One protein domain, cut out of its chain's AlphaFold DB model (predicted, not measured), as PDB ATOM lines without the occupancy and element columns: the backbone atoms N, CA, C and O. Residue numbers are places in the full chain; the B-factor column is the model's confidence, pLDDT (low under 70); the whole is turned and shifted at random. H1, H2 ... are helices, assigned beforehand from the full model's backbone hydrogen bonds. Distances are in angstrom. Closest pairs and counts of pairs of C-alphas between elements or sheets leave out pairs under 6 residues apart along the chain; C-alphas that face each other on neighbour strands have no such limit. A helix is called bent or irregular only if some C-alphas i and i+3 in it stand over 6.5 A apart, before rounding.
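AT A GLANCE: This is residues 2 to 126 of the 684 residues of the protein "Pol polyprotein-like protein" of Leptotrombidium deliense (UniProt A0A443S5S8). A loose, open frame of helices: H2 and H3 make a V, H3 leads to short H4, and H4 packs on long H6, which makes a base. Residues 2 to 11, with H1, stick out, and so do residues 81 to 87, with H5, and residues 116 to 126, mostly of H6. The printed part has 125 residues with six named helices, H1 to H6 in order, and no named strand: all helix. It is loose, with a radius of gyration of the C-alphas of 18.7 A, and spans 52 by 45 by 42 A.

IN THESE COORDINATES: H1 is residues 2 to 5, from C-alpha 2 at (138.806, 149.877, 165.246). H2, residues 18 to 38, is 27.0 A long, with a kink of 52 degrees near residue 25; it is irregular, C-alphas 20 and 23 being 8.3 A apart. H3, residues 46 to 59, is 19.5 A long and only just irregular, with C-alphas 48 and 51 6.9 A apart. H4 is residues 69 to 74 and H5 residues 81 to 85. H6, residues 96 to 125, is 43.3 A long and ends at C-alpha 125 at (178.393, 151.646, 174.968).

HOW THE PARTS SIT: H1 touches no helix. H2 touches H3 with residues 31 to 38 alone, closest at the C-alphas of Met 35 and Val 53, 6.5 A, opposite ways at a steep tilt of 67 degrees, only just short of about perpendicular. Residues 58 to 59 of H3 touch H4, closest at the C-alphas of Asn 58 and Pro 69, 5.1 A; at 71 degrees they are only just about perpendicular. H4 touches residues 100 to 104 of H6, closest at the C-alphas of Leu 72 and Arg 104, 6.3 A, opposite ways at a shallow tilt of 23 degrees. H5 touches no helix. Every O i to N i+4 pair is within hydrogen-bond range in H4 and H5; H2 has 13 of 17, H3 8 of 10 and H6 25 of 26, and H1 is too short for such a pair.

THE WHOLE: The C-alphas farthest apart, Asn 87 and His 126, are 53.1 A apart. The printed part has no cut. The link from H1 to H2 is long, with 12 residues. Mean pLDDT of the printed part is 86.8; residues 88 to 96 are under 70.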
ATOM      1  N   ILE A   2     138.274 150.950 166.119       88.44
ATOM      2  CA  ILE A   2     138.806 149.877 165.246       88.44
ATOM      3  C   ILE A   2     139.518 148.758 166.028       88.44
ATOM      4  O   ILE A   2     139.080 147.622 165.954       88.44
ATOM      5  N   PHE A   3     140.510 149.076 166.872       90.62
ATOM      6  CA  PHE A   3     141.245 148.042 167.622       90.62
ATOM      7  C   PHE A   3     140.383 147.192 168.574       90.62
ATOM      8  O   PHE A   3     140.715 146.042 168.837       90.62
ATOM      9  N   LYS A   4     139.267 147.745 169.079       87.75
ATOM     10  CA  LYS A   4     138.314 146.993 169.913       87.75
ATOM     11  C   LYS A   4     137.461 146.034 169.080       87.75
ATOM     12  O   LYS A   4     137.047 145.012 169.598       87.75
ATOM     13  N   LEU A   5     137.195 146.374 167.816       93.31
ATOM     14  CA  LEU A   5     136.416 145.540 166.897       93.31
ATOM     15  C   LEU A   5     137.237 144.363 166.360       93.31
ATOM     16  O   LEU A   5     136.680 143.309 166.095       93.31
ATOM     17  N   THR A   6     138.551 144.536 166.216       94.25
ATOM     18  CA  THR A   6     139.472 143.501 165.721       94.25
ATOM     19  C   THR A   6     140.107 142.665 166.834       94.25
ATOM     20  O   THR A   6     141.012 141.888 166.551       94.25
ATOM     21  N   SER A   7     139.692 142.842 168.095       93.31
ATOM     22  CA  SER A   7     140.298 142.186 169.269       93.31
ATOM     23  C   SER A   7     141.822 142.363 169.361       93.31
ATOM     24  O   SER A   7     142.542 141.498 169.844       93.31
ATOM     25  N   THR A   8     142.333 143.506 168.901       93.25
ATOM     26  CA  THR A   8     143.773 143.803 168.881       93.25
ATOM     27  C   THR A   8     144.166 144.685 170.059       93.25
ATOM     28  O   THR A   8     143.534 145.718 170.312       93.25
ATOM     29  N   VAL A   9     145.261 144.337 170.731       90.75
ATOM     30  CA  VAL A   9     145.837 145.144 171.812       90.75
ATOM     31  C   VAL A   9     146.702 146.260 171.220       90.75
ATOM     32  O   VAL A   9     147.624 146.007 170.449       90.75
ATOM     33  N   HIS A  10     146.416 147.515 171.580       88.62
ATOM     34  CA  HIS A  10     147.207 148.666 171.141       88.62
ATOM     35  C   HIS A  10     148.253 149.039 172.196       88.62
ATOM     36  O   HIS A  10     147.946 149.720 173.178       88.62
ATOM     37  N   ASN A  11     149.494 148.623 171.955       86.00
ATOM     38  CA  ASN A  11     150.643 148.980 172.781       86.00
ATOM     39  C   ASN A  11     151.227 150.320 172.325       86.00
ATOM     40  O   ASN A  11     151.440 150.543 171.135       86.00
ATOM     41  N   ARG A  12     151.482 151.228 173.272       83.25
ATOM     42  CA  ARG A  12     152.015 152.570 172.993       83.25
ATOM     43  C   ARG A  12     153.414 152.705 173.571       83.25
ATOM     44  O   ARG A  12     153.641 152.354 174.724       83.25
ATOM     45  N   THR A  13     154.323 153.257 172.780       83.88
ATOM     46  CA  THR A  13     155.670 153.614 173.224       83.88
ATOM     47  C   THR A  13     155.670 154.982 173.908       83.88
ATOM     48  O   THR A  13     154.749 155.790 173.730       83.88
ATOM     49  N   THR A  14     156.689 155.245 174.730       81.81
ATOM     50  CA  THR A  14     156.881 156.569 175.330       81.81
ATOM     51  C   THR A  14     157.178 157.610 174.251       81.81
ATOM     52  O   THR A  14     157.731 157.311 173.191       81.81
ATOM     53  N   ALA A  15     156.756 158.853 174.487       79.00
ATOM     54  CA  ALA A  15     156.861 159.902 173.479       79.00
ATOM     55  C   ALA A  15     158.326 160.192 173.103       79.00
ATOM     56  O   ALA A  15     159.200 160.253 173.973       79.00
ATOM     57  N   TYR A  16     158.557 160.467 171.813       77.44
ATOM     58  CA  TYR A  16     159.872 160.783 171.236       77.44
ATOM     59  C   TYR A  16     160.926 159.682 171.446       77.44
ATOM     60  O   TYR A  16     162.082 159.988 171.729       77.44
ATOM     61  N   ARG A  17     160.515 158.415 171.319       75.62
ATOM     62  CA  ARG A  17     161.390 157.241 171.421       75.62
ATOM     63  C   ARG A  17     161.285 156.360 170.166       75.62
ATOM     64  O   ARG A  17     160.587 155.342 170.200       75.62
ATOM     65  N   PRO A  18     161.918 156.748 169.043       77.56
ATOM     66  CA  PRO A  18     161.931 155.926 167.831       77.56
ATOM     67  C   PRO A  18     162.611 154.565 168.058       77.56
ATOM     68  O   PRO A  18     162.245 153.584 167.419       77.56
ATOM     69  N   GLU A  19     163.521 154.458 169.033       80.19
ATOM     70  CA  GLU A  19     164.238 153.218 169.351       80.19
ATOM     71  C   GLU A  19     163.294 152.095 169.796       80.19
ATOM     72  O   GLU A  19     163.559 150.922 169.542       80.19
ATOM     73  N   ALA A  20     162.163 152.441 170.425       79.69
ATOM     74  CA  ALA A  20     161.163 151.460 170.839       79.69
ATOM     75  C   ALA A  20     160.449 150.803 169.642       79.69
ATOM     76  O   ALA A  20     160.011 149.663 169.750       79.69
ATOM     77  N   ASN A  21     160.398 151.489 168.494       85.69
ATOM     78  CA  ASN A  21     159.910 150.959 167.218       85.69
ATOM     79  C   ASN A  21     161.072 150.643 166.260       85.69
ATOM     80  O   ASN A  21     160.897 150.644 165.041       85.69
ATOM     81  N   GLY A  22     162.265 150.370 166.802       85.25
ATOM     82  CA  GLY A  22     163.508 150.308 166.037       85.25
ATOM     83  C   GLY A  22     163.492 149.329 164.861       85.25
ATOM     84  O   GLY A  22     164.118 149.615 163.849       85.25
ATOM     85  N   LEU A  23     162.752 148.216 164.941       84.88
ATOM     86  CA  LEU A  23     162.607 147.280 163.815       84.88
ATOM     87  C   LEU A  23     161.884 147.920 162.622       84.88
ATOM     88  O   LEU A  23     162.357 147.818 161.494       84.88
ATOM     89  N   THR A  24     160.770 148.613 162.869       87.12
ATOM     90  CA  THR A  24     160.015 149.317 161.825       87.12
ATOM     91  C   THR A  24     160.809 150.492 161.273       87.12
ATOM     92  O   THR A  24     160.861 150.668 160.063       87.12
ATOM     93  N   GLU A  25     161.471 151.268 162.132       89.38
ATOM     94  CA  GLU A  25     162.290 152.400 161.681       89.38
ATOM     95  C   GLU A  25     163.478 151.938 160.824       89.38
ATOM     96  O   GLU A  25     163.774 152.529 159.786       89.38
ATOM     97  N   ARG A  26     164.126 150.830 161.205       88.81
ATOM     98  CA  ARG A  26     165.222 150.242 160.427       88.81
ATOM     99  C   ARG A  26     164.723 149.696 159.085       88.81
ATOM    100  O   ARG A  26     165.378 149.909 158.070       88.81
ATOM    101  N   LEU A  27     163.546 149.067 159.059       89.88
ATOM    102  CA  LEU A  27     162.884 148.639 157.822       89.88
ATOM    103  C   LEU A  27     162.541 149.829 156.916       89.88
ATOM    104  O   LEU A  27     162.801 149.770 155.719       89.88
ATOM    105  N   ASN A  28     162.019 150.924 157.475       92.44
ATOM    106  CA  ASN A  28     161.712 152.134 156.713       92.44
ATOM    107  C   ASN A  28     162.966 152.710 156.047       92.44
ATOM    108  O   ASN A  28     162.903 153.097 154.882       92.44
ATOM    109  N   ARG A  29     164.097 152.729 156.767       91.81
ATOM    110  CA  ARG A  29     165.393 153.137 156.215       91.81
ATOM    111  C   ARG A  29     165.795 152.246 155.039       91.81
ATOM    112  O   ARG A  29     165.957 152.756 153.941       91.81
ATOM    113  N   HIS A  30     165.815 150.925 155.227       90.81
ATOM    114  CA  HIS A  30     166.171 149.992 154.151       90.81
ATOM    115  C   HIS A  30     165.264 150.117 152.919       90.81
ATOM    116  O   HIS A  30     165.754 150.108 151.793       90.81
ATOM    117  N   LEU A  31     163.949 150.269 153.103       92.88
ATOM    118  CA  LEU A  31     163.035 150.470 151.978       92.88
ATOM    119  C   LEU A  31     163.294 151.796 151.259       92.88
ATOM    120  O   LEU A  31     163.236 151.834 150.032       92.88
ATOM    121  N   ALA A  32     163.577 152.873 151.995       93.38
ATOM    122  CA  ALA A  32     163.933 154.158 151.402       93.38
ATOM    123  C   ALA A  32     165.227 154.057 150.583       93.38
ATOM    124  O   ALA A  32     165.257 154.527 149.445       93.38
ATOM    125  N   ASP A  33     166.239 153.372 151.116       93.81
ATOM    126  CA  ASP A  33     167.519 153.157 150.442       93.81
ATOM    127  C   ASP A  33     167.315 152.343 149.157       93.81
ATOM    128  O   ASP A  33     167.711 152.775 148.074       93.81
ATOM    129  N   MET A  34     166.589 151.221 149.223       93.88
ATOM    130  CA  MET A  34     166.253 150.418 148.041       93.88
ATOM    131  C   MET A  34     165.480 151.231 146.999       93.88
ATOM    132  O   MET A  34     165.812 151.186 145.818       93.88
ATOM    133  N   MET A  35     164.473 152.005 147.414       93.38
ATOM    134  CA  MET A  35     163.702 152.850 146.495       93.38
ATOM    135  C   MET A  35     164.566 153.932 145.844       93.38
ATOM    136  O   MET A  35     164.378 154.208 144.661       93.38
ATOM    137  N   SER A  36     165.523 154.519 146.569       92.81
ATOM    138  CA  SER A  36     166.350 155.619 146.055       92.81
ATOM    139  C   SER A  36     167.134 155.256 144.785       92.81
ATOM    140  O   SER A  36     167.349 156.118 143.938       92.81
ATOM    141  N   HIS A  37     167.460 153.973 144.600       91.38
ATOM    142  CA  HIS A  37     168.164 153.460 143.422       91.38
ATOM    143  C   HIS A  37     167.297 153.381 142.157       91.38
ATOM    144  O   HIS A  37     167.821 153.448 141.046       91.38
ATOM    145  N   PHE A  38     165.980 153.217 142.304       89.94
ATOM    146  CA  PHE A  38     165.065 152.979 141.178       89.94
ATOM    147  C   PHE A  38     164.158 154.174 140.886       89.94
ATOM    148  O   PHE A  38     163.619 154.300 139.784       89.94
ATOM    149  N   VAL A  39     163.952 155.042 141.877       91.75
ATOM    150  CA  VAL A  39     163.091 156.213 141.751       91.75
ATOM    151  C   VAL A  39     163.688 157.193 140.740       91.75
ATOM    152  O   VAL A  39     164.875 157.504 140.751       91.75
ATOM    153  N   SER A  40     162.845 157.689 139.832       87.81
ATOM    154  CA  SER A  40     163.262 158.681 138.835       87.81
ATOM    155  C   SER A  40     163.709 159.973 139.515       87.81
ATOM    156  O   SER A  40     163.200 160.311 140.575       87.81
ATOM    157  N   SER A  41     164.562 160.775 138.872       86.69
ATOM    158  CA  SER A  41     165.101 162.033 139.428       86.69
ATOM    159  C   SER A  41     164.056 163.050 139.914       86.69
ATOM    160  O   SER A  41     164.370 163.961 140.673       86.69
ATOM    161  N   ASN A  42     162.797 162.921 139.487       86.81
ATOM    162  CA  ASN A  42     161.699 163.789 139.913       86.81
ATOM    163  C   ASN A  42     160.873 163.224 141.091       86.81
ATOM    164  O   ASN A  42     159.935 163.889 141.540       86.81
ATOM    165  N   HIS A  43     161.202 162.017 141.556       89.19
ATOM    166  CA  HIS A  43     160.571 161.263 142.640       89.19
ATOM    167  C   HIS A  43     159.058 161.030 142.480       89.19
ATOM    168  O   HIS A  43     158.337 160.911 143.469       89.19
ATOM    169  N   ARG A  44     158.528 161.004 141.249       89.19
ATOM    170  CA  ARG A  44     157.072 160.902 141.006       89.19
ATOM    171  C   ARG A  44     156.546 159.496 140.775       89.19
ATOM    172  O   ARG A  44     155.336 159.345 140.806       89.19
ATOM    173  N   ASN A  45     157.426 158.534 140.531       92.19
ATOM    174  CA  ASN A  45     157.095 157.143 140.217       92.19
ATOM    175  C   ASN A  45     157.403 156.187 141.385       92.19
ATOM    176  O   ASN A  45     157.570 154.988 141.180       92.19
ATOM    177  N   TRP A  46     157.547 156.706 142.608       93.06
ATOM    178  CA  TRP A  46     157.885 155.883 143.775       93.06
ATOM    179  C   TRP A  46     156.792 154.853 144.097       93.06
ATOM    180  O   TRP A  46     157.096 153.760 144.564       93.06
ATOM    181  N   ASP A  47     155.535 155.179 143.810       93.88
ATOM    182  CA  ASP A  47     154.369 154.315 143.982       93.88
ATOM    183  C   ASP A  47     154.337 153.164 142.972       93.88
ATOM    184  O   ASP A  47     153.955 152.052 143.330       93.88
ATOM    185  N   GLU A  48     154.801 153.397 141.743       93.12
ATOM    186  CA  GLU A  48     154.960 152.352 140.724       93.12
ATOM    187  C   GLU A  48     156.085 151.369 141.087       93.12
ATOM    188  O   GLU A  48     155.999 150.181 140.786       93.12
ATOM    189  N   ILE A  49     157.130 151.857 141.763       92.69
ATOM    190  CA  ILE A  49     158.314 151.077 142.150       92.69
ATOM    191  C   ILE A  49     158.091 150.279 143.440       92.69
ATOM    192  O   ILE A  49     158.664 149.201 143.617       92.69
ATOM    193  N   LEU A  50     157.246 150.785 144.342       93.88
ATOM    194  CA  LEU A  50     157.029 150.214 145.670       93.88
ATOM    195  C   LEU A  50     156.700 148.704 145.667       93.88
ATOM    196  O   LEU A  50     157.289 147.990 146.486       93.88
ATOM    197  N   PRO A  51     155.836 148.165 144.779       94.00
ATOM    198  CA  PRO A  51     155.567 146.728 144.731       94.00
ATOM    199  C   PRO A  51     156.813 145.895 144.407       94.00
ATOM    200  O   PRO A  51     157.012 144.841 145.009       94.00
ATOM    201  N   PHE A  52     157.675 146.380 143.509       91.81
ATOM    202  CA  PHE A  52     158.906 145.688 143.120       91.81
ATOM    203  C   PHE A  52     159.930 145.682 144.254       91.81
ATOM    204  O   PHE A  52     160.501 144.637 144.554       91.81
ATOM    205  N   VAL A  53     160.107 146.816 144.938       94.00
ATOM    206  CA  VAL A  53     161.001 146.915 146.104       94.00
ATOM    207  C   VAL A  53     160.500 146.050 147.259       94.00
ATOM    208  O   VAL A  53     161.287 145.351 147.890       94.00
ATOM    209  N   THR A  54     159.189 146.036 147.504       93.50
ATOM    210  CA  THR A  54     158.583 145.196 148.546       93.50
ATOM    211  C   THR A  54     158.781 143.713 148.241       93.50
ATOM    212  O   THR A  54     159.118 142.936 149.132       93.50
ATOM    213  N   PHE A  55     158.595 143.309 146.980       92.31
ATOM    214  CA  PHE A  55     158.850 141.936 146.551       92.31
ATOM    215  C   PHE A  55     160.325 141.565 146.717       92.31
ATOM    216  O   PHE A  55     160.615 140.545 147.339       92.31
ATOM    217  N   ALA A  56     161.238 142.424 146.254       92.44
ATOM    218  CA  ALA A  56     162.674 142.234 146.418       92.44
ATOM    219  C   ALA A  56     163.034 142.044 147.897       92.44
ATOM    220  O   ALA A  56     163.581 141.004 148.251       92.44
ATOM    221  N   TYR A  57     162.609 142.958 148.776       93.06
ATOM    222  CA  TYR A  57     162.862 142.877 150.217       93.06
ATOM    223  C   TYR A  57     162.328 141.582 150.846       93.06
ATOM    224  O   TYR A  57     163.026 140.930 151.619       93.06
ATOM    225  N   ASN A  58     161.104 141.177 150.498       92.94
ATOM    226  CA  ASN A  58     160.503 139.950 151.026       92.94
ATOM    227  C   ASN A  58     161.181 138.676 150.501       92.94
ATOM    228  O   ASN A  58     161.133 137.652 151.180       92.94
ATOM    229  N   SER A  59     161.782 138.729 149.310       92.06
ATOM    230  CA  SER A  59     162.513 137.617 148.687       92.06
ATOM    231  C   SER A  59     163.991 137.543 149.085       92.06
ATOM    232  O   SER A  59     164.608 136.491 148.957       92.06
ATOM    233  N   SER A  60     164.573 138.638 149.579       91.69
ATOM    234  CA  SER A  60     165.971 138.682 150.004       91.69
ATOM    235  C   SER A  60     166.162 138.024 151.369       91.69
ATOM    236  O   SER A  60     165.376 138.223 152.299       91.69
ATOM    237  N   ARG A  61     167.245 137.255 151.512       91.75
ATOM    238  CA  ARG A  61     167.634 136.659 152.794       91.75
ATOM    239  C   ARG A  61     168.151 137.732 153.745       91.75
ATOM    240  O   ARG A  61     169.004 138.532 153.373       91.75
ATOM    241  N   GLN A  62     167.643 137.734 154.975       90.19
ATOM    242  CA  GLN A  62     168.091 138.666 156.009       90.19
ATOM    243  C   GLN A  62     169.199 138.039 156.844       90.19
ATOM    244  O   GLN A  62     169.056 136.909 157.296       90.19
ATOM    245  N   GLU A  63     170.271 138.776 157.122       89.19
ATOM    246  CA  GLU A  63     171.421 138.265 157.881       89.19
ATOM    247  C   GLU A  63     171.036 137.742 159.279       89.19
ATOM    248  O   GLU A  63     171.489 136.681 159.708       89.19
ATOM    249  N   SER A  64     170.142 138.453 159.974       86.06
ATOM    250  CA  SER A  64     169.709 138.123 161.339       86.06
ATOM    251  C   SER A  64     168.905 136.825 161.437       86.06
ATOM    252  O   SER A  64     168.943 136.162 162.471       86.06
ATOM    253  N   MET A  65     168.171 136.473 160.378       87.00
ATOM    254  CA  MET A  65     167.298 135.295 160.325       87.00
ATOM    255  C   MET A  65     167.868 134.184 159.442       87.00
ATOM    256  O   MET A  65     167.436 133.048 159.570       87.00
ATOM    257  N   ARG A  66     168.806 134.505 158.542       90.06
ATOM    258  CA  ARG A  66     169.370 133.670 157.461       90.06
ATOM    259  C   ARG A  66     168.386 133.181 156.393       90.06
ATOM    260  O   ARG A  66     168.816 132.619 155.390       90.06
ATOM    261  N   PHE A  67     167.099 133.461 156.565       91.31
ATOM    262  CA  PHE A  67     166.025 133.162 155.621       91.31
ATOM    263  C   PHE A  67     165.402 134.453 155.085       91.31
ATOM    264  O   PHE A  67     165.523 135.524 155.692       91.31
ATOM    265  N   SER A  68     164.721 134.359 153.947       92.25
ATOM    266  CA  SER A  68     163.859 135.429 153.451       92.25
ATOM    267  C   SER A  68     162.494 135.405 154.159       92.25
ATOM    268  O   SER A  68     161.980 134.332 154.503       92.25
ATOM    269  N   PRO A  69     161.850 136.567 154.370       92.12
ATOM    270  CA  PRO A  69     160.485 136.619 154.895       92.12
ATOM    271  C   PRO A  69     159.492 135.767 154.091       92.12
ATOM    272  O   PRO A  69     158.603 135.139 154.667       92.12
ATOM    273  N   PHE A  70     159.656 135.710 152.765       91.25
ATOM    274  CA  PHE A  70     158.819 134.904 151.883       91.25
ATOM    275  C   PHE A  70     158.968 133.400 152.168       91.25
ATOM    276  O   PHE A  70     157.956 132.717 152.350       91.25
ATOM    277  N   GLU A  71     160.201 132.898 152.295       89.69
ATOM    278  CA  GLU A  71     160.468 131.497 152.660       89.69
ATOM    279  C   GLU A  71     159.843 131.138 154.015       89.69
ATOM    280  O   GLU A  71     159.267 130.066 154.162       89.69
ATOM    281  N   LEU A  72     159.869 132.031 155.006       90.25
ATOM    282  CA  LEU A  72     159.315 131.739 156.336       90.25
ATOM    283  C   LEU A  72     157.781 131.697 156.374       90.25
ATOM    284  O   LEU A  72     157.188 130.996 157.206       90.25
ATOM    285  N   ILE A  73     157.121 132.451 155.496       89.50
ATOM    286  CA  ILE A  73     155.658 132.483 155.405       89.50
ATOM    287  C   ILE A  73     155.154 131.306 154.569       89.50
ATOM    288  O   ILE A  73     154.272 130.575 155.025       89.50
ATOM    289  N   PHE A  74     155.719 131.111 153.376       85.38
ATOM    290  CA  PHE A  74     155.223 130.154 152.382       85.38
ATOM    291  C   PHE A  74     155.979 128.820 152.374       85.38
ATOM    292  O   PHE A  74     155.527 127.858 151.750       85.38
ATOM    293  N   GLY A  75     157.121 128.744 153.059       85.06
ATOM    294  CA  GLY A  75     157.991 127.569 153.134       85.06
ATOM    295  C   GLY A  75     158.799 127.273 151.880       85.06
ATOM    296  O   GLY A  75     159.326 126.174 151.746       85.06
ATOM    297  N   ARG A  76     158.786 128.176 150.907       83.44
ATOM    298  CA  ARG A  76     159.415 127.998 149.601       83.44
ATOM    299  C   ARG A  76     159.978 129.323 149.135       83.44
ATOM    300  O   ARG A  76     159.456 130.367 149.523       83.44
ATOM    301  N   GLU A  77     160.972 129.269 148.268       84.88
ATOM    302  CA  GLU A  77     161.473 130.455 147.585       84.88
ATOM    303  C   GLU A  77     160.413 131.005 146.606       84.88
ATOM    304  O   GLU A  77     159.554 130.256 146.110       84.88
ATOM    305  N   PRO A  78     160.390 132.329 146.376       85.06
ATOM    306  CA  PRO A  78     159.505 132.923 145.389       85.06
ATOM    307  C   PRO A  78     159.951 132.531 143.979       85.06
ATOM    308  O   PRO A  78     161.137 132.513 143.680       85.06
ATOM    309  N   ASN A  79     158.989 132.268 143.094       83.19
ATOM    310  CA  ASN A  79     159.298 131.954 141.701       83.19
ATOM    311  C   ASN A  79     159.600 133.257 140.956       83.19
ATOM    312  O   ASN A  79     158.722 134.123 140.851       83.19
ATOM    313  N   PHE A  80     160.799 133.385 140.401       83.81
ATOM    314  CA  PHE A  80     161.158 134.504 139.540       83.81
ATOM    315  C   PHE A  80     160.713 134.244 138.090       83.81
ATOM    316  O   PHE A  80     160.524 133.093 137.686       83.81
ATOM    317  N   PRO A  81     160.552 135.294 137.256       80.81
ATOM    318  CA  PRO A  81     160.189 135.128 135.844       80.81
ATOM    319  C   PRO A  81     161.130 134.187 135.078       80.81
ATOM    320  O   PRO A  81     160.687 133.456 134.193       80.81
ATOM    321  N   ILE A  82     162.414 134.172 135.451       83.50
ATOM    322  CA  ILE A  82     163.414 133.263 134.889       83.50
ATOM    323  C   ILE A  82     163.156 131.801 135.278       83.50
ATOM    324  O   ILE A  82     163.247 130.932 134.420       83.50
ATOM    325  N   ASP A  83     162.738 131.520 136.513       81.38
ATOM    326  CA  ASP A  83     162.448 130.153 136.977       81.38
ATOM    327  C   ASP A  83     161.232 129.564 136.261       81.38
ATOM    328  O   ASP A  83     161.184 128.378 135.931       81.38
ATOM    329  N   VAL A  84     160.246 130.418 135.972       80.44
ATOM    330  CA  VAL A  84     159.080 130.046 135.167       80.44
ATOM    331  C   VAL A  84     159.495 129.755 133.725       80.44
ATOM    332  O   VAL A  84     159.069 128.744 133.171       80.44
ATOM    333  N   ALA A  85     160.351 130.593 133.132       81.06
ATOM    334  CA  ALA A  85     160.863 130.383 131.778       81.06
ATOM    335  C   ALA A  85     161.713 129.105 131.657       81.06
ATOM    336  O   ALA A  85     161.676 128.439 130.625       81.06
ATOM    337  N   LEU A  86     162.444 128.744 132.715       83.00
ATOM    338  CA  LEU A  86     163.272 127.536 132.786       83.00
ATOM    339  C   LEU A  86     162.500 126.285 133.245       83.00
ATOM    340  O   LEU A  86     163.075 125.200 133.283       83.00
ATOM    341  N   ASN A  87     161.210 126.420 133.575       72.88
ATOM    342  CA  ASN A  87     160.330 125.350 134.054       72.88
ATOM    343  C   ASN A  87     160.940 124.514 135.201       72.88
ATOM    344  O   ASN A  87     160.747 123.302 135.285       72.88
ATOM    345  N   THR A  88     161.683 125.164 136.100       66.19
ATOM    346  CA  THR A  88     162.389 124.515 137.222       66.19
ATOM    347  C   THR A  88     161.465 124.164 138.394       66.19
ATOM    348  O   THR A  88     161.906 123.589 139.390       66.19
ATOM    349  N   ASN A  89     160.168 124.471 138.282       60.56
ATOM    350  CA  ASN A  89     159.174 124.292 139.336       60.56
ATOM    351  C   ASN A  89     158.781 122.817 139.515       60.56
ATOM    352  O   ASN A  89     157.709 122.379 139.096       60.56
ATOM    353  N   ASN A  90     159.631 122.050 140.196       56.88
ATOM    354  CA  ASN A  90     159.270 120.726 140.684       56.88
ATOM    355  C   ASN A  90     158.411 120.840 141.953       56.88
ATOM    356  O   ASN A  90     158.858 121.265 143.016       56.88
ATOM    357  N   ASN A  91     157.146 120.445 141.810       60.75
ATOM    358  CA  ASN A  91     156.136 120.335 142.860       60.75
ATOM    359  C   ASN A  91     156.660 119.640 144.131       60.75
ATOM    360  O   ASN A  91     157.001 118.459 144.087       60.75
ATOM    361  N   TYR A  92     156.592 120.310 145.286       59.00
ATOM    362  CA  TYR A  92     156.855 119.682 146.591       59.00
ATOM    363  C   TYR A  92     155.830 120.085 147.664       59.00
ATOM    364  O   TYR A  92     156.151 120.559 148.744       59.00
ATOM    365  N   VAL A  93     154.541 119.866 147.390       60.62
ATOM    366  CA  VAL A  93     153.449 120.261 148.308       60.62
ATOM    367  C   VAL A  93     153.217 119.255 149.457       60.62
ATOM    368  O   VAL A  93     152.432 119.518 150.359       60.62
ATOM    369  N   LYS A  94     153.918 118.113 149.511       57.84
ATOM    370  CA  LYS A  94     153.603 117.046 150.490       57.84
ATOM    371  C   LYS A  94     154.414 117.034 151.798       57.84
ATOM    372  O   LYS A  94     154.014 116.318 152.706       57.84
ATOM    373  N   LYS A  95     155.501 117.809 151.938       58.12
ATOM    374  CA  LYS A  95     156.330 117.878 153.177       58.12
ATOM    375  C   LYS A  95     156.445 119.290 153.778       58.12
ATOM    376  O   LYS A  95     157.322 119.567 154.590       58.12
ATOM    377  N   GLN A  96     155.561 120.193 153.361       69.50
ATOM    378  CA  GLN A  96     155.744 121.632 153.535       69.50
ATOM    379  C   GLN A  96     155.545 122.120 154.979       69.50
ATOM    380  O   GLN A  96     156.255 123.022 155.413       69.50
ATOM    381  N   SER A  97     154.624 121.531 155.752       73.94
ATOM    382  CA  SER A  97     154.322 121.996 157.118       73.94
ATOM    383  C   SER A  97     155.483 121.784 158.085       73.94
ATOM    384  O   SER A  97     155.878 122.711 158.790       73.94
ATOM    385  N   ASP A  98     156.059 120.581 158.090       81.25
ATOM    386  CA  ASP A  98     157.135 120.219 159.017       81.25
ATOM    387  C   ASP A  98     158.418 120.963 158.658       81.25
ATOM    388  O   ASP A  98     159.138 121.445 159.532       81.25
ATOM    389  N   HIS A  99     158.656 121.140 157.357       83.06
ATOM    390  CA  HIS A  99     159.757 121.945 156.853       83.06
ATOM    391  C   HIS A  99     159.624 123.422 157.251       83.06
ATOM    392  O   HIS A  99     160.579 123.991 157.775       83.06
ATOM    393  N   ILE A 100     158.438 124.027 157.092       87.56
ATOM    394  CA  ILE A 100     158.165 125.405 157.539       87.56
ATOM    395  C   ILE A 100     158.407 125.548 159.039       87.56
ATOM    396  O   ILE A 100     159.064 126.495 159.468       87.56
ATOM    397  N   ASN A 101     157.876 124.628 159.845       88.50
ATOM    398  CA  ASN A 101     158.020 124.690 161.296       88.50
ATOM    399  C   ASN A 101     159.485 124.562 161.719       88.50
ATOM    400  O   ASN A 101     159.931 125.319 162.581       88.50
ATOM    401  N   LYS A 102     160.249 123.676 161.068       89.88
ATOM    402  CA  LYS A 102     161.692 123.549 161.285       89.88
ATOM    403  C   LYS A 102     162.435 124.840 160.926       89.88
ATOM    404  O   LYS A 102     163.158 125.360 161.769       89.88
ATOM    405  N   MET A 103     162.202 125.401 159.736       90.19
ATOM    406  CA  MET A 103     162.827 126.664 159.315       90.19
ATOM    407  C   MET A 103     162.485 127.820 160.255       90.19
ATOM    408  O   MET A 103     163.349 128.619 160.600       90.19
ATOM    409  N   ARG A 104     161.232 127.907 160.719       91.75
ATOM    410  CA  ARG A 104     160.825 128.908 161.714       91.75
ATOM    411  C   ARG A 104     161.539 128.701 163.046       91.75
ATOM    412  O   ARG A 104     161.948 129.685 163.650       91.75
ATOM    413  N   GLY A 105     161.705 127.454 163.486       93.12
ATOM    414  CA  GLY A 105     162.489 127.117 164.676       93.12
ATOM    415  C   GLY A 105     163.931 127.612 164.570       93.12
ATOM    416  O   GLY A 105     164.383 128.370 165.424       93.12
ATOM    417  N   GLU A 106     164.608 127.282 163.471       94.06
ATOM    418  CA  GLU A 106     165.984 127.720 163.194       94.06
ATOM    419  C   GLU A 106     166.089 129.252 163.090       94.06
ATOM    420  O   GLU A 106     166.960 129.869 163.704       94.06
ATOM    421  N   ALA A 107     165.154 129.900 162.388       93.62
ATOM    422  CA  ALA A 107     165.107 131.356 162.271       93.62
ATOM    423  C   ALA A 107     164.963 132.044 163.638       93.62
ATOM    424  O   ALA A 107     165.583 133.081 163.882       93.62
ATOM    425  N   LEU A 108     164.168 131.471 164.549       93.88
ATOM    426  CA  LEU A 108     164.021 131.983 165.912       93.88
ATOM    427  C   LEU A 108     165.316 131.846 166.718       93.88
ATOM    428  O   LEU A 108     165.635 132.738 167.505       93.88
ATOM    429  N   GLU A 109     166.071 130.764 166.538       95.25
ATOM    430  CA  GLU A 109     167.376 130.595 167.181       95.25
ATOM    431  C   GLU A 109     168.390 131.624 166.676       95.25
ATOM    432  O   GLU A 109     169.037 132.293 167.487       95.25
ATOM    433  N   TYR A 110     168.470 131.836 165.359       94.56
ATOM    434  CA  TYR A 110     169.341 132.863 164.780       94.56
ATOM    435  C   TYR A 110     168.961 134.274 165.235       94.56
ATOM    436  O   TYR A 110     169.838 135.051 165.624       94.56
ATOM    437  N   LEU A 111     167.662 134.582 165.306       92.94
ATOM    438  CA  LEU A 111     167.187 135.852 165.853       92.94
ATOM    439  C   LEU A 111     167.617 136.052 167.301       92.94
ATOM    440  O   LEU A 111     168.085 137.137 167.644       92.94
ATOM    441  N   LYS A 112     167.487 135.028 168.151       94.69
ATOM    442  CA  LYS A 112     167.925 135.103 169.551       94.69
ATOM    443  C   LYS A 112     169.423 135.370 169.642       94.69
ATOM    444  O   LYS A 112     169.836 136.254 170.386       94.69
ATOM    445  N   GLN A 113     170.235 134.666 168.855       94.06
ATOM    446  CA  GLN A 113     171.684 134.884 168.823       94.06
ATOM    447  C   GLN A 113     172.038 136.301 168.353       94.06
ATOM    448  O   GLN A 113     172.866 136.967 168.970       94.06
ATOM    449  N   SER A 114     171.381 136.795 167.299       91.88
ATOM    450  CA  SER A 114     171.555 138.168 166.815       91.88
ATOM    451  C   SER A 114     171.150 139.196 167.878       91.88
ATOM    452  O   SER A 114     171.868 140.165 168.110       91.88
ATOM    453  N   GLN A 115     170.040 138.970 168.587       91.31
ATOM    454  CA  GLN A 115     169.593 139.829 169.687       91.31
ATOM    455  C   GLN A 115     170.587 139.854 170.851       91.31
ATOM    456  O   GLN A 115     170.843 140.931 171.383       91.31
ATOM    457  N   ILE A 116     171.168 138.709 171.222       94.31
ATOM    458  CA  ILE A 116     172.195 138.625 172.272       94.31
ATOM    459  C   ILE A 116     173.424 139.445 171.870       94.31
ATOM    460  O   ILE A 116     173.818 140.340 172.613       94.31
ATOM    461  N   LYS A 117     173.956 139.234 170.659       92.12
ATOM    462  CA  LYS A 117     175.099 140.006 170.140       92.12
ATOM    463  C   LYS A 117     174.809 141.508 170.114       92.12
ATOM    464  O   LYS A 117     175.603 142.311 170.594       92.12
ATOM    465  N   ASN A 118     173.642 141.897 169.602       88.94
ATOM    466  CA  ASN A 118     173.226 143.300 169.554       88.94
ATOM    467  C   ASN A 118     173.096 143.908 170.957       88.94
ATOM    468  O   ASN A 118     173.456 145.067 171.158       88.94
ATOM    469  N   LYS A 119     172.602 143.132 171.929       90.75
ATOM    470  CA  LYS A 119     172.517 143.552 173.327       90.75
ATOM    471  C   LYS A 119     173.905 143.753 173.929       90.75
ATOM    472  O   LYS A 119     174.139 144.795 174.523       90.75
ATOM    473  N   GLU A 120     174.830 142.817 173.738       93.50
ATOM    474  CA  GLU A 120     176.208 142.944 174.230       93.50
ATOM    475  C   GLU A 120     176.901 144.190 173.669       93.50
ATOM    476  O   GLU A 120     177.553 144.932 174.402       93.50
ATOM    477  N   LEU A 121     176.731 144.458 172.371       90.50
ATOM    478  CA  LEU A 121     177.268 145.659 171.730       90.50
ATOM    479  C   LEU A 121     176.647 146.944 172.289       90.50
ATOM    480  O   LEU A 121     177.356 147.930 172.500       90.50
ATOM    481  N   TYR A 122     175.339 146.934 172.548       87.06
ATOM    482  CA  TYR A 122     174.649 148.060 173.169       87.06
ATOM    483  C   TYR A 122     175.135 148.292 174.603       87.06
ATOM    484  O   TYR A 122     175.506 149.413 174.949       87.06
ATOM    485  N   ASP A 123     175.200 147.234 175.414       89.50
ATOM    486  CA  ASP A 123     175.589 147.296 176.823       89.50
ATOM    487  C   ASP A 123     177.033 147.805 176.987       89.50
ATOM    488  O   ASP A 123     177.298 148.581 177.902       89.50
ATOM    489  N   LYS A 124     177.947 147.490 176.051       91.25
ATOM    490  CA  LYS A 124     179.321 148.041 176.023       91.25
ATOM    491  C   LYS A 124     179.365 149.571 175.929       91.25
ATOM    492  O   LYS A 124     180.241 150.194 176.523       91.25
ATOM    493  N   LYS A 125     178.452 150.183 175.167       84.75
ATOM    494  CA  LYS A 125     178.393 151.646 174.968       84.75
ATOM    495  C   LYS A 125     177.423 152.330 175.942       84.75
ATOM    496  O   LYS A 125     177.453 153.554 176.091       84.75
ATOM    497  N   HIS A 126     176.539 151.572 176.595       83.00
ATOM    498  CA  HIS A 126     175.460 152.121 177.404       83.00
ATOM    499  C   HIS A 126     175.940 152.603 178.780       83.00
ATOM    500  O   HIS A 126     176.498 151.853 179.575       83.00
TER     501      HIS A 126